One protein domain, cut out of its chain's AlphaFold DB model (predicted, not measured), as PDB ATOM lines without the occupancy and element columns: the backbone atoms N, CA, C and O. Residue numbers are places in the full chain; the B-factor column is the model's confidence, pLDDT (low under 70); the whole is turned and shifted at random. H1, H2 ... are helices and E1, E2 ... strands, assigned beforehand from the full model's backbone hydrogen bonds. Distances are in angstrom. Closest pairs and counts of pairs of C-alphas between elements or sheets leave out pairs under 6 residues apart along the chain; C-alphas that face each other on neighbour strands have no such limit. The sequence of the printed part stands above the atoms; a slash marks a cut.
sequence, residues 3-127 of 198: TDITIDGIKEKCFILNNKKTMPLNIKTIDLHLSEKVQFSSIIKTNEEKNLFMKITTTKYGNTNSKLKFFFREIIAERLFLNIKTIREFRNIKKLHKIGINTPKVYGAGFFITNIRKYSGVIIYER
ATOM      1  N   THR A   3      -8.164  -9.763 -46.080       87.69
ATOM      2  CA  THR A   3      -6.870  -9.667 -45.397       87.69
ATOM      3  C   THR A   3      -6.525 -10.985 -44.733       87.69
ATOM      4  O   THR A   3      -7.410 -11.786 -44.432       87.69
ATOM      5  N   ASP A   4      -5.245 -11.167 -44.452       88.69
ATOM      6  CA  ASP A   4      -4.745 -12.321 -43.727       88.69
ATOM      7  C   ASP A   4      -4.532 -11.989 -42.243       88.69
ATOM      8  O   ASP A   4      -4.004 -10.926 -41.898       88.69
ATOM      9  N   ILE A   5      -4.942 -12.911 -41.372       86.56
ATOM     10  CA  ILE A   5      -4.707 -12.890 -39.926       86.56
ATOM     11  C   ILE A   5      -4.044 -14.216 -39.552       86.56
ATOM     12  O   ILE A   5      -4.570 -15.279 -39.862       86.56
ATOM     13  N   THR A   6      -2.885 -14.171 -38.904       86.12
ATOM     14  CA  THR A   6      -2.195 -15.359 -38.404       86.12
ATOM     15  C   THR A   6      -2.611 -15.626 -36.964       86.12
ATOM     16  O   THR A   6      -2.275 -14.846 -36.072       86.12
ATOM     17  N   ILE A   7      -3.313 -16.737 -36.759       83.19
ATOM     18  CA  ILE A   7      -3.806 -17.220 -35.467       83.19
ATOM     19  C   ILE A   7      -3.087 -18.535 -35.183       83.19
ATOM     20  O   ILE A   7      -3.204 -19.471 -35.967       83.19
ATOM     21  N   ASP A   8      -2.330 -18.607 -34.089       80.88
ATOM     22  CA  ASP A   8      -1.628 -19.829 -33.660       80.88
ATOM     23  C   ASP A   8      -0.707 -20.405 -34.746       80.88
ATOM     24  O   ASP A   8      -0.672 -21.602 -35.012       80.88
ATOM     25  N   GLY A   9      -0.003 -19.512 -35.450       80.31
ATOM     26  CA  GLY A   9       0.865 -19.862 -36.580       80.31
ATOM     27  C   GLY A   9       0.124 -20.189 -37.885       80.31
ATOM     28  O   GLY A   9       0.757 -20.263 -38.935       80.31
ATOM     29  N   ILE A  10      -1.207 -20.308 -37.864       83.75
ATOM     30  CA  ILE A  10      -2.029 -20.616 -39.037       83.75
ATOM     31  C   ILE A  10      -2.517 -19.322 -39.682       83.75
ATOM     32  O   ILE A  10      -3.094 -18.450 -39.034       83.75
ATOM     33  N   LYS A  11      -2.293 -19.188 -40.991       88.38
ATOM     34  CA  LYS A  11      -2.724 -18.030 -41.774       88.38
ATOM     35  C   LYS A  11      -4.183 -18.187 -42.206       88.38
ATOM     36  O   LYS A  11      -4.499 -19.039 -43.030       88.38
ATOM     37  N   GLU A  12      -5.049 -17.325 -41.691       89.81
ATOM     38  CA  GLU A  12      -6.484 -17.329 -41.955       89.81
ATOM     39  C   GLU A  12      -6.892 -16.116 -42.811       89.81
ATOM     40  O   GLU A  12      -6.583 -14.966 -42.489       89.81
ATOM     41  N   LYS A  13      -7.628 -16.356 -43.901       91.00
ATOM     42  CA  LYS A  13      -8.197 -15.298 -44.745       91.00
ATOM     43  C   LYS A  13      -9.481 -14.782 -44.125       91.00
ATOM     44  O   LYS A  13     -10.368 -15.565 -43.803       91.00
ATOM     45  N   CYS A  14      -9.628 -13.467 -44.046       90.12
ATOM     46  CA  CYS A  14     -10.799 -12.808 -43.481       90.12
ATOM     47  C   CYS A  14     -11.340 -11.741 -44.428       90.12
ATOM     48  O   CYS A  14     -10.581 -10.964 -45.004       90.12
ATOM     49  N   PHE A  15     -12.661 -11.645 -44.533       90.81
ATOM     50  CA  PHE A  15     -13.321 -10.462 -45.062       90.81
ATOM     51  C   PHE A  15     -13.577  -9.486 -43.918       90.81
ATOM     52  O   PHE A  15     -14.238  -9.847 -42.950       90.81
ATOM     53  N   ILE A  16     -13.099  -8.248 -44.040       90.50
ATOM     54  CA  ILE A  16     -13.224  -7.206 -43.018       90.50
ATOM     55  C   ILE A  16     -13.913  -5.966 -43.588       90.50
ATOM     56  O   ILE A  16     -13.514  -5.417 -44.622       90.50
ATOM     57  N   LEU A  17     -14.936  -5.504 -42.872       89.56
ATOM     58  CA  LEU A  17     -15.503  -4.168 -42.982       89.56
ATOM     59  C   LEU A  17     -14.642  -3.235 -42.130       89.56
ATOM     60  O   LEU A  17     -14.634  -3.339 -40.904       89.56
ATOM     61  N   ASN A  18     -13.908  -2.334 -42.772       83.00
ATOM     62  CA  ASN A  18     -13.015  -1.404 -42.090       83.00
ATOM     63  C   ASN A  18     -13.551   0.031 -42.138       83.00
ATOM     64  O   ASN A  18     -14.432   0.376 -42.933       83.00
ATOM     65  N   ASN A  19     -12.992   0.887 -41.285       67.00
ATOM     66  CA  ASN A  19     -12.925   2.303 -41.615       67.00
ATOM     67  C   ASN A  19     -11.782   2.458 -42.623       67.00
ATOM     68  O   ASN A  19     -10.629   2.151 -42.325       67.00
ATOM     69  N   LYS A  20     -12.132   2.823 -43.861       55.91
ATOM     70  CA  LYS A  20     -11.206   2.938 -44.993       55.91
ATOM     71  C   LYS A  20     -10.040   3.868 -44.602       55.91
ATOM     72  O   LYS A  20     -10.254   5.073 -44.616       55.91
ATOM     73  N   LYS A  21      -8.875   3.294 -44.237       56.44
ATOM     74  CA  LYS A  21      -7.488   3.844 -44.226       56.44
ATOM     75  C   LYS A  21      -6.596   3.443 -43.032       56.44
ATOM     76  O   LYS A  21      -5.407   3.709 -43.102       56.44
ATOM     77  N   THR A  22      -7.092   2.787 -41.979       63.31
ATOM     78  CA  THR A  22      -6.282   2.555 -40.752       63.31
ATOM     79  C   THR A  22      -6.038   1.094 -40.392       63.31
ATOM     80  O   THR A  22      -5.500   0.812 -39.327       63.31
ATOM     81  N   MET A  23      -6.454   0.145 -41.233       68.31
ATOM     82  CA  MET A  23      -6.375  -1.261 -40.855       68.31
ATOM     83  C   MET A  23      -4.928  -1.783 -40.936       68.31
ATOM     84  O   MET A  23      -4.343  -1.741 -42.020       68.31
ATOM     85  N   PRO A  24      -4.375  -2.336 -39.843       68.56
ATOM     86  CA  PRO A  24      -3.079  -2.997 -39.886       68.56
ATOM     87  C   PRO A  24      -3.152  -4.250 -40.769       68.56
ATOM     88  O   PRO A  24      -4.005  -5.118 -40.577       68.56
ATOM     89  N   LEU A  25      -2.252  -4.340 -41.748       68.31
ATOM     90  CA  LEU A  25      -2.091  -5.522 -42.600       68.31
ATOM     91  C   LEU A  25      -1.252  -6.583 -41.880       68.31
ATOM     92  O   LEU A  25      -0.401  -6.236 -41.058       68.31
ATOM     93  N   ASN A  26      -1.450  -7.860 -42.222       67.19
ATOM     94  CA  ASN A  26      -0.666  -9.002 -41.728       67.19
ATOM     95  C   ASN A  26      -0.570  -9.036 -40.193       67.19
ATOM     96  O   ASN A  26       0.468  -8.718 -39.601       67.19
ATOM     97  N   ILE A  27      -1.680  -9.366 -39.537       75.31
ATOM     98  CA  ILE A  27      -1.758  -9.394 -38.073       75.31
ATOM     99  C   ILE A  27      -1.291 -10.763 -37.589       75.31
ATOM    100  O   ILE A  27      -1.926 -11.765 -37.899       75.31
ATOM    101  N   LYS A  28      -0.194 -10.803 -36.830       75.75
ATOM    102  CA  LYS A  28       0.238 -11.996 -36.090       75.75
ATOM    103  C   LYS A  28      -0.216 -11.877 -34.650       75.75
ATOM    104  O   LYS A  28      -0.020 -10.820 -34.062       75.75
ATOM    105  N   THR A  29      -0.808 -12.922 -34.095       73.81
ATOM    106  CA  THR A  29      -1.279 -12.862 -32.715       73.81
ATOM    107  C   THR A  29      -0.611 -13.837 -31.794       73.81
ATOM    108  O   THR A  29      -0.347 -14.970 -32.189       73.81
ATOM    109  N   ILE A  30      -0.503 -13.417 -30.544       67.69
ATOM    110  CA  ILE A  30      -0.271 -14.284 -29.400       67.69
ATOM    111  C   ILE A  30      -1.561 -14.417 -28.586       67.69
ATOM    112  O   ILE A  30      -2.460 -13.567 -28.672       67.69
ATOM    113  N   ASP A  31      -1.673 -15.511 -27.835       67.62
ATOM    114  CA  ASP A  31      -2.720 -15.643 -26.831       67.62
ATOM    115  C   ASP A  31      -2.572 -14.551 -25.784       67.62
ATOM    116  O   ASP A  31      -1.482 -14.297 -25.269       67.62
ATOM    117  N   LEU A  32      -3.690 -13.902 -25.470       61.88
ATOM    118  CA  LEU A  32      -3.717 -13.019 -24.325       61.88
ATOM    119  C   LEU A  32      -3.881 -13.900 -23.085       61.88
ATOM    120  O   LEU A  32      -4.949 -14.477 -22.875       61.88
ATOM    121  N   HIS A  33      -2.842 -13.967 -22.251       45.88
ATOM    122  CA  HIS A  33      -2.983 -14.392 -20.860       45.88
ATOM    123  C   HIS A  33      -3.789 -13.321 -20.118       45.88
ATOM    124  O   HIS A  33      -3.249 -12.458 -19.430       45.88
ATOM    125  N   LEU A  34      -5.104 -13.322 -20.324       46.00
ATOM    126  CA  LEU A  34      -6.017 -12.625 -19.434       46.00
ATOM    127  C   LEU A  34      -5.866 -13.265 -18.061       46.00
ATOM    128  O   LEU A  34      -5.792 -14.492 -17.962       46.00
ATOM    129  N   SER A  35      -5.816 -12.439 -17.015       35.03
ATOM    130  CA  SER A  35      -5.974 -12.936 -15.653       35.03
ATOM    131  C   SER A  35      -7.183 -13.878 -15.638       35.03
ATOM    132  O   SER A  35      -8.209 -13.584 -16.254       35.03
ATOM    133  N   GLU A  36      -7.046 -15.036 -14.995       32.84
ATOM    134  CA  GLU A  36      -7.948 -16.203 -15.064       32.84
ATOM    135  C   GLU A  36      -9.431 -15.923 -14.711       32.84
ATOM    136  O   GLU A  36     -10.262 -16.827 -14.681       32.84
ATOM    137  N   LYS A  37      -9.793 -14.665 -14.441       33.34
ATOM    138  CA  LYS A  37     -11.077 -14.210 -13.915       33.34
ATOM    139  C   LYS A  37     -12.078 -13.719 -14.966       33.34
ATOM    140  O   LYS A  37     -13.220 -13.460 -14.591       33.34
ATOM    141  N   VAL A  38     -11.725 -13.623 -16.254       42.25
ATOM    142  CA  VAL A  38     -12.676 -13.197 -17.303       42.25
ATOM    143  C   VAL A  38     -12.890 -14.292 -18.351       42.25
ATOM    144  O   VAL A  38     -12.148 -14.417 -19.322       42.25
ATOM    145  N   GLN A  39     -13.941 -15.100 -18.167       40.31
ATOM    146  CA  GLN A  39     -14.398 -16.050 -19.185       40.31
ATOM    147  C   GLN A  39     -15.072 -15.301 -20.339       40.31
ATOM    148  O   GLN A  39     -16.217 -14.863 -20.240       40.31
ATOM    149  N   PHE A  40     -14.383 -15.192 -21.470       54.81
ATOM    150  CA  PHE A  40     -14.989 -14.703 -22.700       54.81
ATOM    151  C   PHE A  40     -15.634 -15.857 -23.472       54.81
ATOM    152  O   PHE A  40     -15.031 -16.901 -23.697       54.81
ATOM    153  N   SER A  41     -16.834 -15.632 -24.013       63.22
ATOM    154  CA  SER A  41     -17.447 -16.513 -25.030       63.22
ATOM    155  C   SER A  41     -16.741 -16.445 -26.398       63.22
ATOM    156  O   SER A  41     -17.287 -16.849 -27.424       63.22
ATOM    157  N   SER A  42     -15.561 -15.830 -26.449       73.75
ATOM    158  CA  SER A  42     -14.791 -15.503 -27.644       73.75
ATOM    159  C   SER A  42     -13.318 -15.756 -27.359       73.75
ATOM    160  O   SER A  42     -12.857 -15.545 -26.243       73.75
ATOM    161  N   ILE A  43     -12.585 -16.187 -28.379       82.38
ATOM    162  CA  ILE A  43     -11.136 -16.335 -28.309       82.38
ATOM    163  C   ILE A  43     -10.537 -14.932 -28.378       82.38
ATOM    164  O   ILE A  43     -10.853 -14.168 -29.296       82.38
ATOM    165  N   ILE A  44      -9.696 -14.597 -27.406       83.75
ATOM    166  CA  ILE A  44      -9.050 -13.292 -27.313       83.75
ATOM    167  C   ILE A  44      -7.581 -13.429 -27.690       83.75
ATOM    168  O   ILE A  44      -6.879 -14.308 -27.202       83.75
ATOM    169  N   LYS A  45      -7.129 -12.551 -28.580       83.62
ATOM    170  CA  LYS A  45      -5.775 -12.550 -29.127       83.62
ATOM    171  C   LYS A  45      -5.228 -11.127 -29.143       83.62
ATOM    172  O   LYS A  45      -5.986 -10.187 -29.389       83.62
ATOM    173  N   THR A  46      -3.926 -10.951 -28.955       83.69
ATOM    174  CA  THR A  46      -3.276  -9.634 -29.037       83.69
ATOM    175  C   THR A  46      -2.110  -9.614 -30.007       83.69
ATOM    176  O   THR A  46      -1.531 -10.643 -30.351       83.69
ATOM    177  N   ASN A  47      -1.778  -8.413 -30.474       82.81
ATOM    178  CA  ASN A  47      -0.530  -8.121 -31.163       82.81
ATOM    179  C   ASN A  47       0.107  -6.920 -30.458       82.81
ATOM    180  O   ASN A  47      -0.437  -5.820 -30.529       82.81
ATOM    181  N   GLU A  48       1.217  -7.140 -29.756       78.75
ATOM    182  CA  GLU A  48       1.866  -6.087 -28.965       78.75
ATOM    183  C   GLU A  48       2.544  -5.043 -29.852       78.75
ATOM    184  O   GLU A  48       2.321  -3.853 -29.662       78.75
ATOM    185  N   GLU A  49       3.267  -5.483 -30.887       81.25
ATOM    186  CA  GLU A  49       3.984  -4.608 -31.828       81.25
ATOM    187  C   GLU A  49       3.077  -3.554 -32.479       81.25
ATOM    188  O   GLU A  49       3.496  -2.434 -32.753       81.25
ATOM    189  N   LYS A  50       1.823  -3.923 -32.758       80.75
ATOM    190  CA  LYS A  50       0.831  -3.076 -33.434       80.75
ATOM    191  C   LYS A  50      -0.221  -2.514 -32.481       80.75
ATOM    192  O   LYS A  50      -1.183  -1.911 -32.951       80.75
ATOM    193  N   ASN A  51      -0.062  -2.745 -31.179       85.56
ATOM    194  CA  ASN A  51      -1.002  -2.367 -30.133       85.56
ATOM    195  C   ASN A  51      -2.467  -2.766 -30.435       85.56
ATOM    196  O   ASN A  51      -3.382  -1.936 -30.453       85.56
ATOM    197  N   LEU A  52      -2.699  -4.049 -30.732       87.62
ATOM    198  CA  LEU A  52      -4.014  -4.563 -31.135       87.62
ATOM    199  C   LEU A  52      -4.590  -5.554 -30.135       87.62
ATOM    200  O   LEU A  52      -3.890  -6.423 -29.607       87.62
ATOM    201  N   PHE A  53      -5.909  -5.482 -29.994       87.81
ATOM    202  CA  PHE A  53      -6.734  -6.453 -29.292       87.81
ATOM    203  C   PHE A  53      -7.759  -7.040 -30.261       87.81
ATOM    204  O   PHE A  53      -8.449  -6.315 -30.977       87.81
ATOM    205  N   MET A  54      -7.867  -8.364 -30.321       89.12
ATOM    206  CA  MET A  54      -8.785  -9.047 -31.224       89.12
ATOM    207  C   MET A  54      -9.692 -10.006 -30.479       89.12
ATOM    208  O   MET A  54      -9.245 -10.858 -29.715       89.12
ATOM    209  N   LYS A  55     -10.981  -9.892 -30.789       90.69
ATOM    210  CA  LYS A  55     -12.026 -10.794 -30.315       90.69
ATOM    211  C   LYS A  55     -12.496 -11.633 -31.493       90.69
ATOM    212  O   LYS A  55     -13.015 -11.108 -32.483       90.69
ATOM    213  N   ILE A  56     -12.295 -12.939 -31.382       89.06
ATOM    214  CA  ILE A  56     -12.651 -13.935 -32.390       89.06
ATOM    215  C   ILE A  56     -13.820 -14.757 -31.859       89.06
ATOM    216  O   ILE A  56     -13.724 -15.417 -30.825       89.06
ATOM    217  N   THR A  57     -14.938 -14.739 -32.573       87.44
ATOM    218  CA  THR A  57     -16.099 -15.559 -32.233       87.44
ATOM    219  C   THR A  57     -15.994 -16.911 -32.922       87.44
ATOM    220  O   THR A  57     -15.700 -17.000 -34.118       87.44
ATOM    221  N   THR A  58     -16.257 -17.980 -32.177       83.69
ATOM    222  CA  THR A  58     -16.340 -19.327 -32.738       83.69
ATOM    223  C   THR A  58     -17.702 -19.562 -33.378       83.69
ATOM    224  O   THR A  58     -18.681 -18.836 -33.164       83.69
ATOM    225  N   THR A  59     -17.748 -20.558 -34.243       79.56
ATOM    226  CA  THR A  59     -18.943 -20.969 -34.968       79.56
ATOM    227  C   THR A  59     -19.797 -21.889 -34.091       79.56
ATOM    228  O   THR A  59     -19.343 -22.944 -33.657       79.56
ATOM    229  N   LYS A  60     -21.067 -21.523 -33.852       71.88
ATOM    230  CA  LYS A  60     -22.016 -22.349 -33.072       71.88
ATOM    231  C   LYS A  60     -22.463 -23.611 -33.814       71.88
ATOM    232  O   LYS A  60     -22.917 -24.562 -33.186       71.88
ATOM    233  N   TYR A  61     -22.345 -23.620 -35.142       67.38
ATOM    234  CA  TYR A  61     -22.788 -24.723 -35.996       67.38
ATOM    235  C   TYR A  61     -21.644 -25.612 -36.513       67.38
ATOM    236  O   TYR A  61     -21.888 -26.519 -37.308       67.38
ATOM    237  N   GLY A  62     -20.411 -25.400 -36.039       63.94
ATOM    238  CA  GLY A  62     -19.198 -26.038 -36.571       63.94
ATOM    239  C   GLY A  62     -19.164 -27.545 -36.407       63.94
ATOM    240  O   GLY A  62     -18.756 -28.267 -37.315       63.94
ATOM    241  N   ASN A  63     -19.695 -27.994 -35.271       63.78
ATOM    242  CA  ASN A  63     -19.795 -29.398 -34.889       63.78
ATOM    243  C   ASN A  63     -21.158 -30.007 -35.245       63.78
ATOM    244  O   ASN A  63     -21.464 -31.123 -34.833       63.78
ATOM    245  N   THR A  64     -22.020 -29.287 -35.971       65.44
ATOM    246  CA  THR A  64     -23.329 -29.842 -36.329       65.44
ATOM    247  C   THR A  64     -23.203 -30.810 -37.500       65.44
ATOM    248  O   THR A  64     -22.660 -30.476 -38.551       65.44
ATOM    249  N   ASN A  65     -23.790 -32.002 -37.358       62.97
ATOM    250  CA  ASN A  65     -23.850 -32.999 -38.437       62.97
ATOM    251  C   ASN A  65     -24.710 -32.542 -39.634       62.97
ATOM    252  O   ASN A  65     -24.665 -33.133 -40.712       62.97
ATOM    253  N   SER A  66     -25.489 -31.466 -39.480       69.94
ATOM    254  CA  SER A  66     -26.369 -30.942 -40.523       69.94
ATOM    255  C   SER A  66     -25.656 -29.904 -41.395       69.94
ATOM    256  O   SER A  66     -25.701 -28.700 -41.130       69.94
ATOM    257  N   LYS A  67     -25.063 -30.371 -42.503       73.38
ATOM    258  CA  LYS A  67     -24.446 -29.514 -43.537       73.38
ATOM    259  C   LYS A  67     -25.406 -28.429 -44.055       73.38
ATOM    260  O   LYS A  67     -24.974 -27.315 -44.339       73.38
ATOM    261  N   LEU A  68     -26.706 -28.736 -44.122       73.69
ATOM    262  CA  LEU A  68     -27.741 -27.811 -44.591       73.69
ATOM    263  C   LEU A  68     -27.974 -26.645 -43.615       73.69
ATOM    264  O   LEU A  68     -28.058 -25.495 -44.041       73.69
ATOM    265  N   LYS A  69     -28.037 -26.923 -42.301       68.88
ATOM    266  CA  LYS A  69     -28.187 -25.879 -41.271       68.88
ATOM    267  C   LYS A  69     -26.980 -24.945 -41.255       68.88
ATOM    268  O   LYS A  69     -27.173 -23.734 -41.200       68.88
ATOM    269  N   PHE A  70     -25.771 -25.496 -41.367       71.00
ATOM    270  CA  PHE A  70     -24.545 -24.707 -41.495       71.00
ATOM    271  C   PHE A  70     -24.585 -23.794 -42.733       71.00
ATOM    272  O   PHE A  70     -24.340 -22.596 -42.622       71.00
ATOM    273  N   PHE A  71     -24.977 -24.314 -43.900       73.94
ATOM    274  CA  PHE A  71     -25.041 -23.513 -45.126       73.94
ATOM    275  C   PHE A  71     -26.081 -22.379 -45.054       73.94
ATOM    276  O   PHE A  71     -25.737 -21.209 -45.215       73.94
ATOM    277  N   PHE A  72     -27.350 -22.678 -44.758       71.88
ATOM    278  CA  PHE A  72     -28.396 -21.648 -44.784       71.88
ATOM    279  C   PHE A  72     -28.305 -20.652 -43.623       71.88
ATOM    280  O   PHE A  72     -28.540 -19.462 -43.825       71.88
ATOM    281  N   ARG A  73     -27.965 -21.094 -42.405       69.38
ATOM    282  CA  ARG A  73     -27.903 -20.170 -41.262       69.38
ATOM    283  C   ARG A  73     -26.578 -19.429 -41.194       69.38
ATOM    284  O   ARG A  73     -26.579 -18.218 -41.027       69.38
ATOM    285  N   GLU A  74     -25.455 -20.113 -41.360       67.19
ATOM    286  CA  GLU A  74     -24.164 -19.474 -41.117       67.19
ATOM    287  C   GLU A  74     -23.580 -18.808 -42.366       67.19
ATOM    288  O   GLU A  74     -23.049 -17.699 -42.286       67.19
ATOM    289  N   ILE A  75     -23.720 -19.420 -43.545       71.12
ATOM    290  CA  ILE A  75     -23.236 -18.801 -44.787       71.12
ATOM    291  C   ILE A  75     -24.216 -17.743 -45.284       71.12
ATOM    292  O   ILE A  75     -23.828 -16.590 -45.475       71.12
ATOM    293  N   ILE A  76     -25.487 -18.105 -45.460       69.81
ATOM    294  CA  ILE A  76     -26.474 -17.176 -46.018       69.81
ATOM    295  C   ILE A  76     -26.931 -16.170 -44.955       69.81
ATOM    296  O   ILE A  76     -26.682 -14.976 -45.105       69.81
ATOM    297  N   ALA A  77     -27.563 -16.614 -43.865       72.12
ATOM    298  CA  ALA A  77     -28.191 -15.678 -42.928       72.12
ATOM    299  C   ALA A  77     -27.185 -14.792 -42.167       72.12
ATOM    300  O   ALA A  77     -27.458 -13.615 -41.932       72.12
ATOM    301  N   GLU A  78     -26.024 -15.327 -41.786       74.50
ATOM    302  CA  GLU A  78     -25.037 -14.571 -41.013       74.50
ATOM    303  C   GLU A  78     -24.004 -13.855 -41.890       74.50
ATOM    304  O   GLU A  78     -23.855 -12.637 -41.771       74.50
ATOM    305  N   ARG A  79     -23.297 -14.557 -42.786       77.25
ATOM    306  CA  ARG A  79     -22.178 -13.961 -43.544       77.25
ATOM    307  C   ARG A  79     -22.632 -13.119 -44.727       77.25
ATOM    308  O   ARG A  79     -22.187 -11.977 -44.839       77.25
ATOM    309  N   LEU A  80     -23.536 -13.630 -45.566       74.00
ATOM    310  CA  LEU A  80     -24.008 -12.893 -46.745       74.00
ATOM    311  C   LEU A  80     -24.769 -11.618 -46.348       74.00
ATOM    312  O   LEU A  80     -24.516 -10.554 -46.905       74.00
ATOM    313  N   PHE A  81     -25.626 -11.693 -45.323       75.94
ATOM    314  CA  PHE A  81     -26.341 -10.520 -44.798       75.94
ATOM    315  C   PHE A  81     -25.557  -9.715 -43.753       75.94
ATOM    316  O   PHE A  81     -26.090  -8.764 -43.174       75.94
ATOM    317  N   LEU A  82     -24.285 -10.051 -43.504       79.06
ATOM    318  CA  LEU A  82     -23.424  -9.342 -42.552       79.06
ATOM    319  C   LEU A  82     -24.083  -9.200 -41.162       79.06
ATOM    320  O   LEU A  82     -23.986  -8.150 -40.521       79.06
ATOM    321  N   ASN A  83     -24.796 -10.235 -40.714       81.19
ATOM    322  CA  ASN A  83     -25.536 -10.285 -39.449       81.19
ATOM    323  C   ASN A  83     -24.740 -10.957 -38.308       81.19
ATOM    324  O   ASN A  83     -25.279 -11.322 -37.264       81.19
ATOM    325  N   ILE A  84     -23.434 -11.108 -38.501       84.62
ATOM    326  CA  ILE A  84     -22.503 -11.721 -37.547       84.62
ATOM    327  C   ILE A  84     -22.373 -10.847 -36.296       84.62
ATOM    328  O   ILE A  84     -22.387  -9.615 -36.389       84.62
ATOM    329  N   LYS A  85     -22.199 -11.481 -35.124       86.81
ATOM    330  CA  LYS A  85     -22.059 -10.796 -33.825       86.81
ATOM    331  C   LYS A  85     -21.017  -9.671 -33.877       86.81
ATOM    332  O   LYS A  85     -21.344  -8.543 -33.529       86.81
ATOM    333  N   THR A  86     -19.819  -9.945 -34.389       90.38
ATOM    334  CA  THR A  86     -18.718  -8.966 -34.481       90.38
ATOM    335  C   THR A  86     -19.048  -7.772 -35.380       90.38
ATOM    336  O   THR A  86     -18.725  -6.633 -35.055       90.38
ATOM    337  N   ILE A  87     -19.759  -7.990 -36.492       91.69
ATOM    338  CA  ILE A  87     -20.203  -6.904 -37.379       91.69
ATOM    339  C   ILE A  87     -21.296  -6.062 -36.708       91.69
ATOM    340  O   ILE A  87     -21.313  -4.837 -36.850       91.69
ATOM    341  N   ARG A  88     -22.217  -6.693 -35.973       91.50
ATOM    342  CA  ARG A  88     -23.230  -5.977 -35.186       91.50
ATOM    343  C   ARG A  88     -22.590  -5.126 -34.091       91.50
ATOM    344  O   ARG A  88     -22.962  -3.963 -33.966       91.50
ATOM    345  N   GLU A  89     -21.618  -5.677 -33.367       92.62
ATOM    346  CA  GLU A  89     -20.818  -4.976 -32.351       92.62
ATOM    347  C   GLU A  89     -20.132  -3.747 -32.970       92.62
ATOM    348  O   GLU A  89     -20.347  -2.625 -32.519       92.62
ATOM    349  N   PHE A  90     -19.460  -3.911 -34.115       93.06
ATOM    350  CA  PHE A  90     -18.859  -2.795 -34.857       93.06
ATOM    351  C   PHE A  90     -19.862  -1.705 -35.257       93.06
ATOM    352  O   PHE A  90     -19.580  -0.511 -35.146       93.06
ATOM    353  N   ARG A  91     -21.059  -2.087 -35.720       93.25
ATOM    354  CA  ARG A  91     -22.121  -1.123 -36.053       93.25
ATOM    355  C   ARG A  91     -22.635  -0.393 -34.812       93.25
ATOM    356  O   ARG A  91     -22.944   0.791 -34.913       93.25
ATOM    357  N   ASN A  92     -22.741  -1.075 -33.676       94.00
ATOM    358  CA  ASN A  92     -23.149  -0.466 -32.413       94.00
ATOM    359  C   ASN A  92     -22.100   0.526 -31.912       94.00
ATOM    360  O   ASN A  92     -22.458   1.654 -31.594       94.00
ATOM    361  N   ILE A  93     -20.816   0.174 -31.981       94.25
ATOM    362  CA  ILE A  93     -19.710   1.088 -31.671       94.25
ATOM    363  C   ILE A  93     -19.768   2.347 -32.541       94.25
ATOM    364  O   ILE A  93     -19.717   3.466 -32.037       94.25
ATOM    365  N   LYS A  94     -20.000   2.202 -33.853       92.50
ATOM    366  CA  LYS A  94     -20.193   3.365 -34.736       92.50
ATOM    367  C   LYS A  94     -21.368   4.253 -34.325       92.50
ATOM    368  O   LYS A  94     -21.318   5.455 -34.571       92.50
ATOM    369  N   LYS A  95     -22.438   3.691 -33.757       93.94
ATOM    370  CA  LYS A  95     -23.565   4.483 -33.241       93.94
ATOM    371  C   LYS A  95     -23.178   5.230 -31.965       93.94
ATOM    372  O   LYS A  95     -23.528   6.398 -31.868       93.94
ATOM    373  N   LEU A  96     -22.442   4.591 -31.054       95.06
ATOM    374  CA  LEU A  96     -21.945   5.212 -29.819       95.06
ATOM    375  C   LEU A  96     -21.008   6.388 -30.112       95.06
ATOM    376  O   LEU A  96     -21.252   7.496 -29.644       95.06
ATOM    377  N   HIS A  97     -20.030   6.205 -31.004       93.75
ATOM    378  CA  HIS A  97     -19.142   7.297 -31.412       93.75
ATOM    379  C   HIS A  97     -19.897   8.500 -31.994       93.75
ATOM    380  O   HIS A  97     -19.566   9.644 -31.697       93.75
ATOM    381  N   LYS A  98     -20.949   8.266 -32.793       93.69
ATOM    382  CA  LYS A  98     -21.773   9.349 -33.368       93.69
ATOM    383  C   LYS A  98     -22.495  10.198 -32.323       93.69
ATOM    384  O   LYS A  98     -22.958  11.283 -32.661       93.69
ATOM    385  N   ILE A  99     -22.644   9.695 -31.102       95.12
ATOM    386  CA  ILE A  99     -23.329  10.389 -30.010       95.12
ATOM    387  C   ILE A  99     -22.349  10.830 -28.916       95.12
ATOM    388  O   ILE A  99     -22.784  11.212 -27.837       95.12
ATOM    389  N   GLY A 100     -21.041  10.804 -29.206       95.25
ATOM    390  CA  GLY A 100     -19.995  11.272 -28.296       95.25
ATOM    391  C   GLY A 100     -19.774  10.356 -27.094       95.25
ATOM    392  O   GLY A 100     -19.446  10.850 -26.017       95.25
ATOM    393  N   ILE A 101     -20.017   9.053 -27.258       96.12
ATOM    394  CA  ILE A 101     -19.699   8.036 -26.252       96.12
ATOM    395  C   ILE A 101     -18.379   7.376 -26.621       96.12
ATOM    396  O   ILE A 101     -18.185   6.947 -27.766       96.12
ATOM    397  N   ASN A 102     -17.490   7.300 -25.635       94.81
ATOM    398  CA  ASN A 102     -16.162   6.740 -25.792       94.81
ATOM    399  C   ASN A 102     -16.222   5.212 -25.841       94.81
ATOM    400  O   ASN A 102     -16.853   4.547 -25.023       94.81
ATOM    401  N   THR A 103     -15.540   4.644 -26.826       93.94
ATOM    402  CA  THR A 103     -15.324   3.204 -26.980       93.94
ATOM    403  C   THR A 103     -13.904   3.005 -27.490       93.94
ATOM    404  O   THR A 103     -13.402   3.902 -28.181       93.94
ATOM    405  N   PRO A 104     -13.264   1.847 -27.254       90.62
ATOM    406  CA  PRO A 104     -11.977   1.564 -27.869       90.62
ATOM    407  C   PRO A 104     -12.059   1.703 -29.386       90.62
ATOM    408  O   PRO A 104     -13.052   1.313 -30.014       90.62
ATOM    409  N   LYS A 105     -11.012   2.262 -29.994       89.94
ATOM    410  CA  LYS A 105     -10.959   2.445 -31.441       89.94
ATOM    411  C   LYS A 105     -11.063   1.091 -32.135       89.94
ATOM    412  O   LYS A 105     -10.308   0.168 -31.845       89.94
ATOM    413  N   VAL A 106     -11.973   0.984 -33.100       91.19
ATOM    414  CA  VAL A 106     -12.158  -0.242 -33.889       91.19
ATOM    415  C   VAL A 106     -11.568  -0.062 -35.279       91.19
ATOM    416  O   VAL A 106     -12.026   0.776 -36.060       91.19
ATOM    417  N   TYR A 107     -10.588  -0.895 -35.621       90.00
ATOM    418  CA  TYR A 107      -9.974  -0.926 -36.950       90.00
ATOM    419  C   TYR A 107     -10.887  -1.588 -37.987       90.00
ATOM    420  O   TYR A 107     -10.963  -1.153 -39.142       90.00
ATOM    421  N   GLY A 108     -11.634  -2.611 -37.573       91.69
ATOM    422  CA  GLY A 108     -12.643  -3.245 -38.409       91.69
ATOM    423  C   GLY A 108     -13.248  -4.490 -37.780       91.69
ATOM    424  O   GLY A 108     -12.776  -4.990 -36.763       91.69
ATOM    425  N   ALA A 109     -14.296  -5.000 -38.419       93.38
ATOM    426  CA  ALA A 109     -14.918  -6.267 -38.062       93.38
ATOM    427  C   ALA A 109     -15.368  -7.030 -39.300       93.38
ATOM    428  O   ALA A 109     -15.648  -6.448 -40.347       93.38
ATOM    429  N   GLY A 110     -15.472  -8.344 -39.183       92.19
ATOM    430  CA  GLY A 110     -15.878  -9.185 -40.289       92.19
ATOM    431  C   GLY A 110     -15.842 -10.661 -39.944       92.19
ATOM    432  O   GLY A 110     -16.158 -11.033 -38.814       92.19
ATOM    433  N   PHE A 111     -15.497 -11.486 -40.929       91.44
ATOM    434  CA  PHE A 111     -15.597 -12.937 -40.836       91.44
ATOM    435  C   PHE A 111     -14.515 -13.679 -41.596       91.44
ATOM    436  O   PHE A 111     -13.959 -13.188 -42.577       91.44
ATOM    437  N   PHE A 112     -14.259 -14.899 -41.144       89.31
ATOM    438  CA  PHE A 112     -13.262 -15.791 -41.717       89.31
ATOM    439  C   PHE A 112     -13.759 -16.412 -43.024       89.31
ATOM    440  O   PHE A 112     -14.921 -16.774 -43.134       89.31
ATOM    441  N   ILE A 113     -12.907 -16.526 -44.031       87.94
ATOM    442  CA  ILE A 113     -13.189 -17.179 -45.318       87.94
ATOM    443  C   ILE A 113     -12.568 -18.579 -45.326       87.94
ATOM    444  O   ILE A 113     -13.124 -19.510 -45.906       87.94
ATOM    445  N   THR A 114     -11.432 -18.742 -44.650       84.75
ATOM    446  CA  THR A 114     -10.842 -20.042 -44.318       84.75
ATOM    447  C   THR A 114     -11.332 -20.500 -42.946       84.75
ATOM    448  O   THR A 114     -11.802 -19.694 -42.148       84.75
ATOM    449  N   ASN A 115     -11.314 -21.812 -42.696       82.12
ATOM    450  CA  ASN A 115     -11.701 -22.394 -41.406       82.12
ATOM    451  C   ASN A 115     -13.089 -21.945 -40.883       82.12
ATOM    452  O   ASN A 115     -13.330 -21.811 -39.682       82.12
ATOM    453  N   ILE A 116     -14.035 -21.750 -41.811       81.12
ATOM    454  CA  ILE A 116     -15.403 -21.244 -41.571       81.12
ATOM    455  C   ILE A 116     -16.239 -22.083 -40.602       81.12
ATOM    456  O   ILE A 116     -17.279 -21.626 -40.138       81.12
ATOM    457  N   ARG A 117     -15.820 -23.325 -40.342       77.44
ATOM    458  CA  ARG A 117     -16.458 -24.219 -39.371       77.44
ATOM    459  C   ARG A 117     -15.953 -23.998 -37.950       77.44
ATOM    460  O   ARG A 117     -16.627 -24.407 -37.016       77.44
ATOM    461  N   LYS A 118     -14.790 -23.374 -37.775       82.38
ATOM    462  CA  LYS A 118     -14.217 -23.068 -36.462       82.38
ATOM    463  C   LYS A 118     -14.542 -21.638 -36.044       82.38
ATOM    464  O   LYS A 118     -14.968 -21.414 -34.910       82.38
ATOM    465  N   TYR A 119     -14.380 -20.686 -36.962       86.38
ATOM    466  CA  TYR A 119     -14.501 -19.260 -36.672       86.38
ATOM    467  C   TYR A 119     -15.644 -18.600 -37.447       86.38
ATOM    468  O   TYR A 119     -15.723 -18.681 -38.678       86.38
ATOM    469  N   SER A 120     -16.488 -17.865 -36.723       85.62
ATOM    470  CA  SER A 120     -17.626 -17.135 -37.286       85.62
ATOM    471  C   SER A 120     -17.261 -15.694 -37.620       85.62
ATOM    472  O   SER A 120     -17.568 -15.214 -38.711       85.62
ATOM    473  N   GLY A 121     -16.559 -15.005 -36.722       90.06
ATOM    474  CA  GLY A 121     -16.355 -13.567 -36.818       90.06
ATOM    475  C   GLY A 121     -15.100 -13.083 -36.112       90.06
ATOM    476  O   GLY A 121     -14.582 -13.731 -35.210       90.06
ATOM    477  N   VAL A 122     -14.625 -11.913 -36.526       91.81
ATOM    478  CA  VAL A 122     -13.518 -11.196 -35.885       91.81
ATOM    479  C   VAL A 122     -13.847  -9.712 -35.781       91.81
ATOM    480  O   VAL A 122     -14.485  -9.150 -36.673       91.81
ATOM    481  N   ILE A 123     -13.426  -9.082 -34.692       92.56
ATOM    482  CA  ILE A 123     -13.390  -7.628 -34.522       92.56
ATOM    483  C   ILE A 123     -12.029  -7.233 -33.944       92.56
ATOM    484  O   ILE A 123     -11.474  -7.941 -33.101       92.56
ATOM    485  N   ILE A 124     -11.477  -6.138 -34.465       91.38
ATOM    486  CA  ILE A 124     -10.101  -5.700 -34.232       91.38
ATOM    487  C   ILE A 124     -10.138  -4.317 -33.604       91.38
ATOM    488  O   ILE A 124     -10.580  -3.351 -34.234       91.38
ATOM    489  N   TYR A 125      -9.645  -4.244 -32.382       90.50
ATOM    490  CA  TYR A 125      -9.575  -3.063 -31.548       90.50
ATOM    491  C   TYR A 125      -8.137  -2.563 -31.436       90.50
ATOM    492  O   TYR A 125      -7.178  -3.326 -31.569       90.50
ATOM    493  N   GLU A 126      -7.998  -1.277 -31.148       88.81
ATOM    494  CA  GLU A 126      -6.853  -0.771 -30.404       88.81
ATOM    495  C   GLU A 126      -6.829  -1.421 -29.022       88.81
ATOM    496  O   GLU A 126      -7.861  -1.532 -28.357       88.81
ATOM    497  N   ARG A 127      -5.655  -1.897 -28.615       85.12
ATOM    498  CA  ARG A 127      -5.439  -2.335 -27.242       85.12
ATOM    499  C   ARG A 127      -5.233  -1.083 -26.398       85.12
ATOM    500  O   ARG A 127      -4.369  -0.264 -26.696       85.12
TER     501      ARG A 127
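AT A GLANCE: This is residues 3 to 127 of the 198 residues of the protein "Ribosomal RNA large subunit methyltransferase L-23S rRNA m2G2445 methyltransferase-rRNA (Guanine-N(2)-)-methyltransferase rlmL" of Moritella viscosa (UniProt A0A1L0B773). One antiparallel sheet of six strands is curled like part of a barrel, with H2 packed along its outside over E5 and E6, while H1, farther out, only grazes the sheet. The sheet folds back on itself, E1 and E2 facing E6, E4 and E3 with E5 as hinge, and the long stretch of residues 19 to 42 bridges the gap between edge strands E1 and E3 by two short pairings. The printed part has 125 residues, with named elements in the order E1, E2, E3, E4, H1, H2, E5, E6; across the sheet the order is E1, E2, E5, E6, E4, E3. The class is mixed, helices and strands; the whole is compact, with a radius of gyration of the C-alphas of 14.6 A and spans of 42 by 34 by 31 A.

HOW THE PARTS SIT: Start at E1, residues 3 to 7, which forms a hairpin with E2, residues 10 to 18; N 5 and O 12 are 2.9 A apart, within hydrogen-bond range. E2 bends by 59 degrees at residue 15, and its residues 14 to 18 pair with E5, residues 106 to 112, where N 15 and O 111 are 2.8 A apart. Between E2 and E3, residues 43 to 47, look for residues 27 to 28, parallel to residues 5 to 6 of E1, and residues 30 to 31, antiparallel to residues 45 to 46 of E3. E3 and E4, residues 52 to 58, form a hairpin, with N 45 and O 54 at 2.9 A. E4 also neighbours E6, residues 119 to 126, with N 57 and O 121 at 2.8 A. E5 and E6 form a hairpin, with N 110 and O 122 at 2.8 A. H1, residues 67 to 80, only grazes the sheet with its residues 74 to 79; the C-alphas of Arg 79 and Phe 111, its closest to E5, are 7.2 A apart. H2, residues 85 to 97, is apart from H1 and is on the sheet at a height of 9.7 A, over E5 and, only just, over E6, where 3 of its C-alphas fall. H2 runs along the strands, at 13 degrees to E5 on the local plane; its closest C-alphas to E5 are Ile 87 and Ala 109, 5.4 A apart. E4, H1, H2 and E5 make a split strand-helix-strand unit, two strands running the same way with E6 between them, and its crossover is right-handed. In H2 every O i to N i+4 pair is within hydrogen-bond range, in H1 8 of 10.

IN THESE COORDINATES: Find C-alpha 3 at (-6.870, -9.667, -45.397), where E1 begins. E2 is 22.3 A long and E4 19.3 A. H1 starts at C-alpha 67, (-24.446, -29.514, -43.537), and is 16.9 A long; H2 is 18.5 A. E5 covers 17.4 A, and E6, 21.0 A, ends at C-alpha 126, (-6.853, -0.771, -30.404).

THE WHOLE: The C-alphas of Asn 65 and Gly 100, the two farthest apart, are 45.6 A from each other. The printed part has no cut, and the link from E2 to E3 is long, 24 residues. Mean pLDDT of the printed part is 79.3; look for values under 70 at, among others, residues 19 to 26, 30 to 41 and 61 to 66.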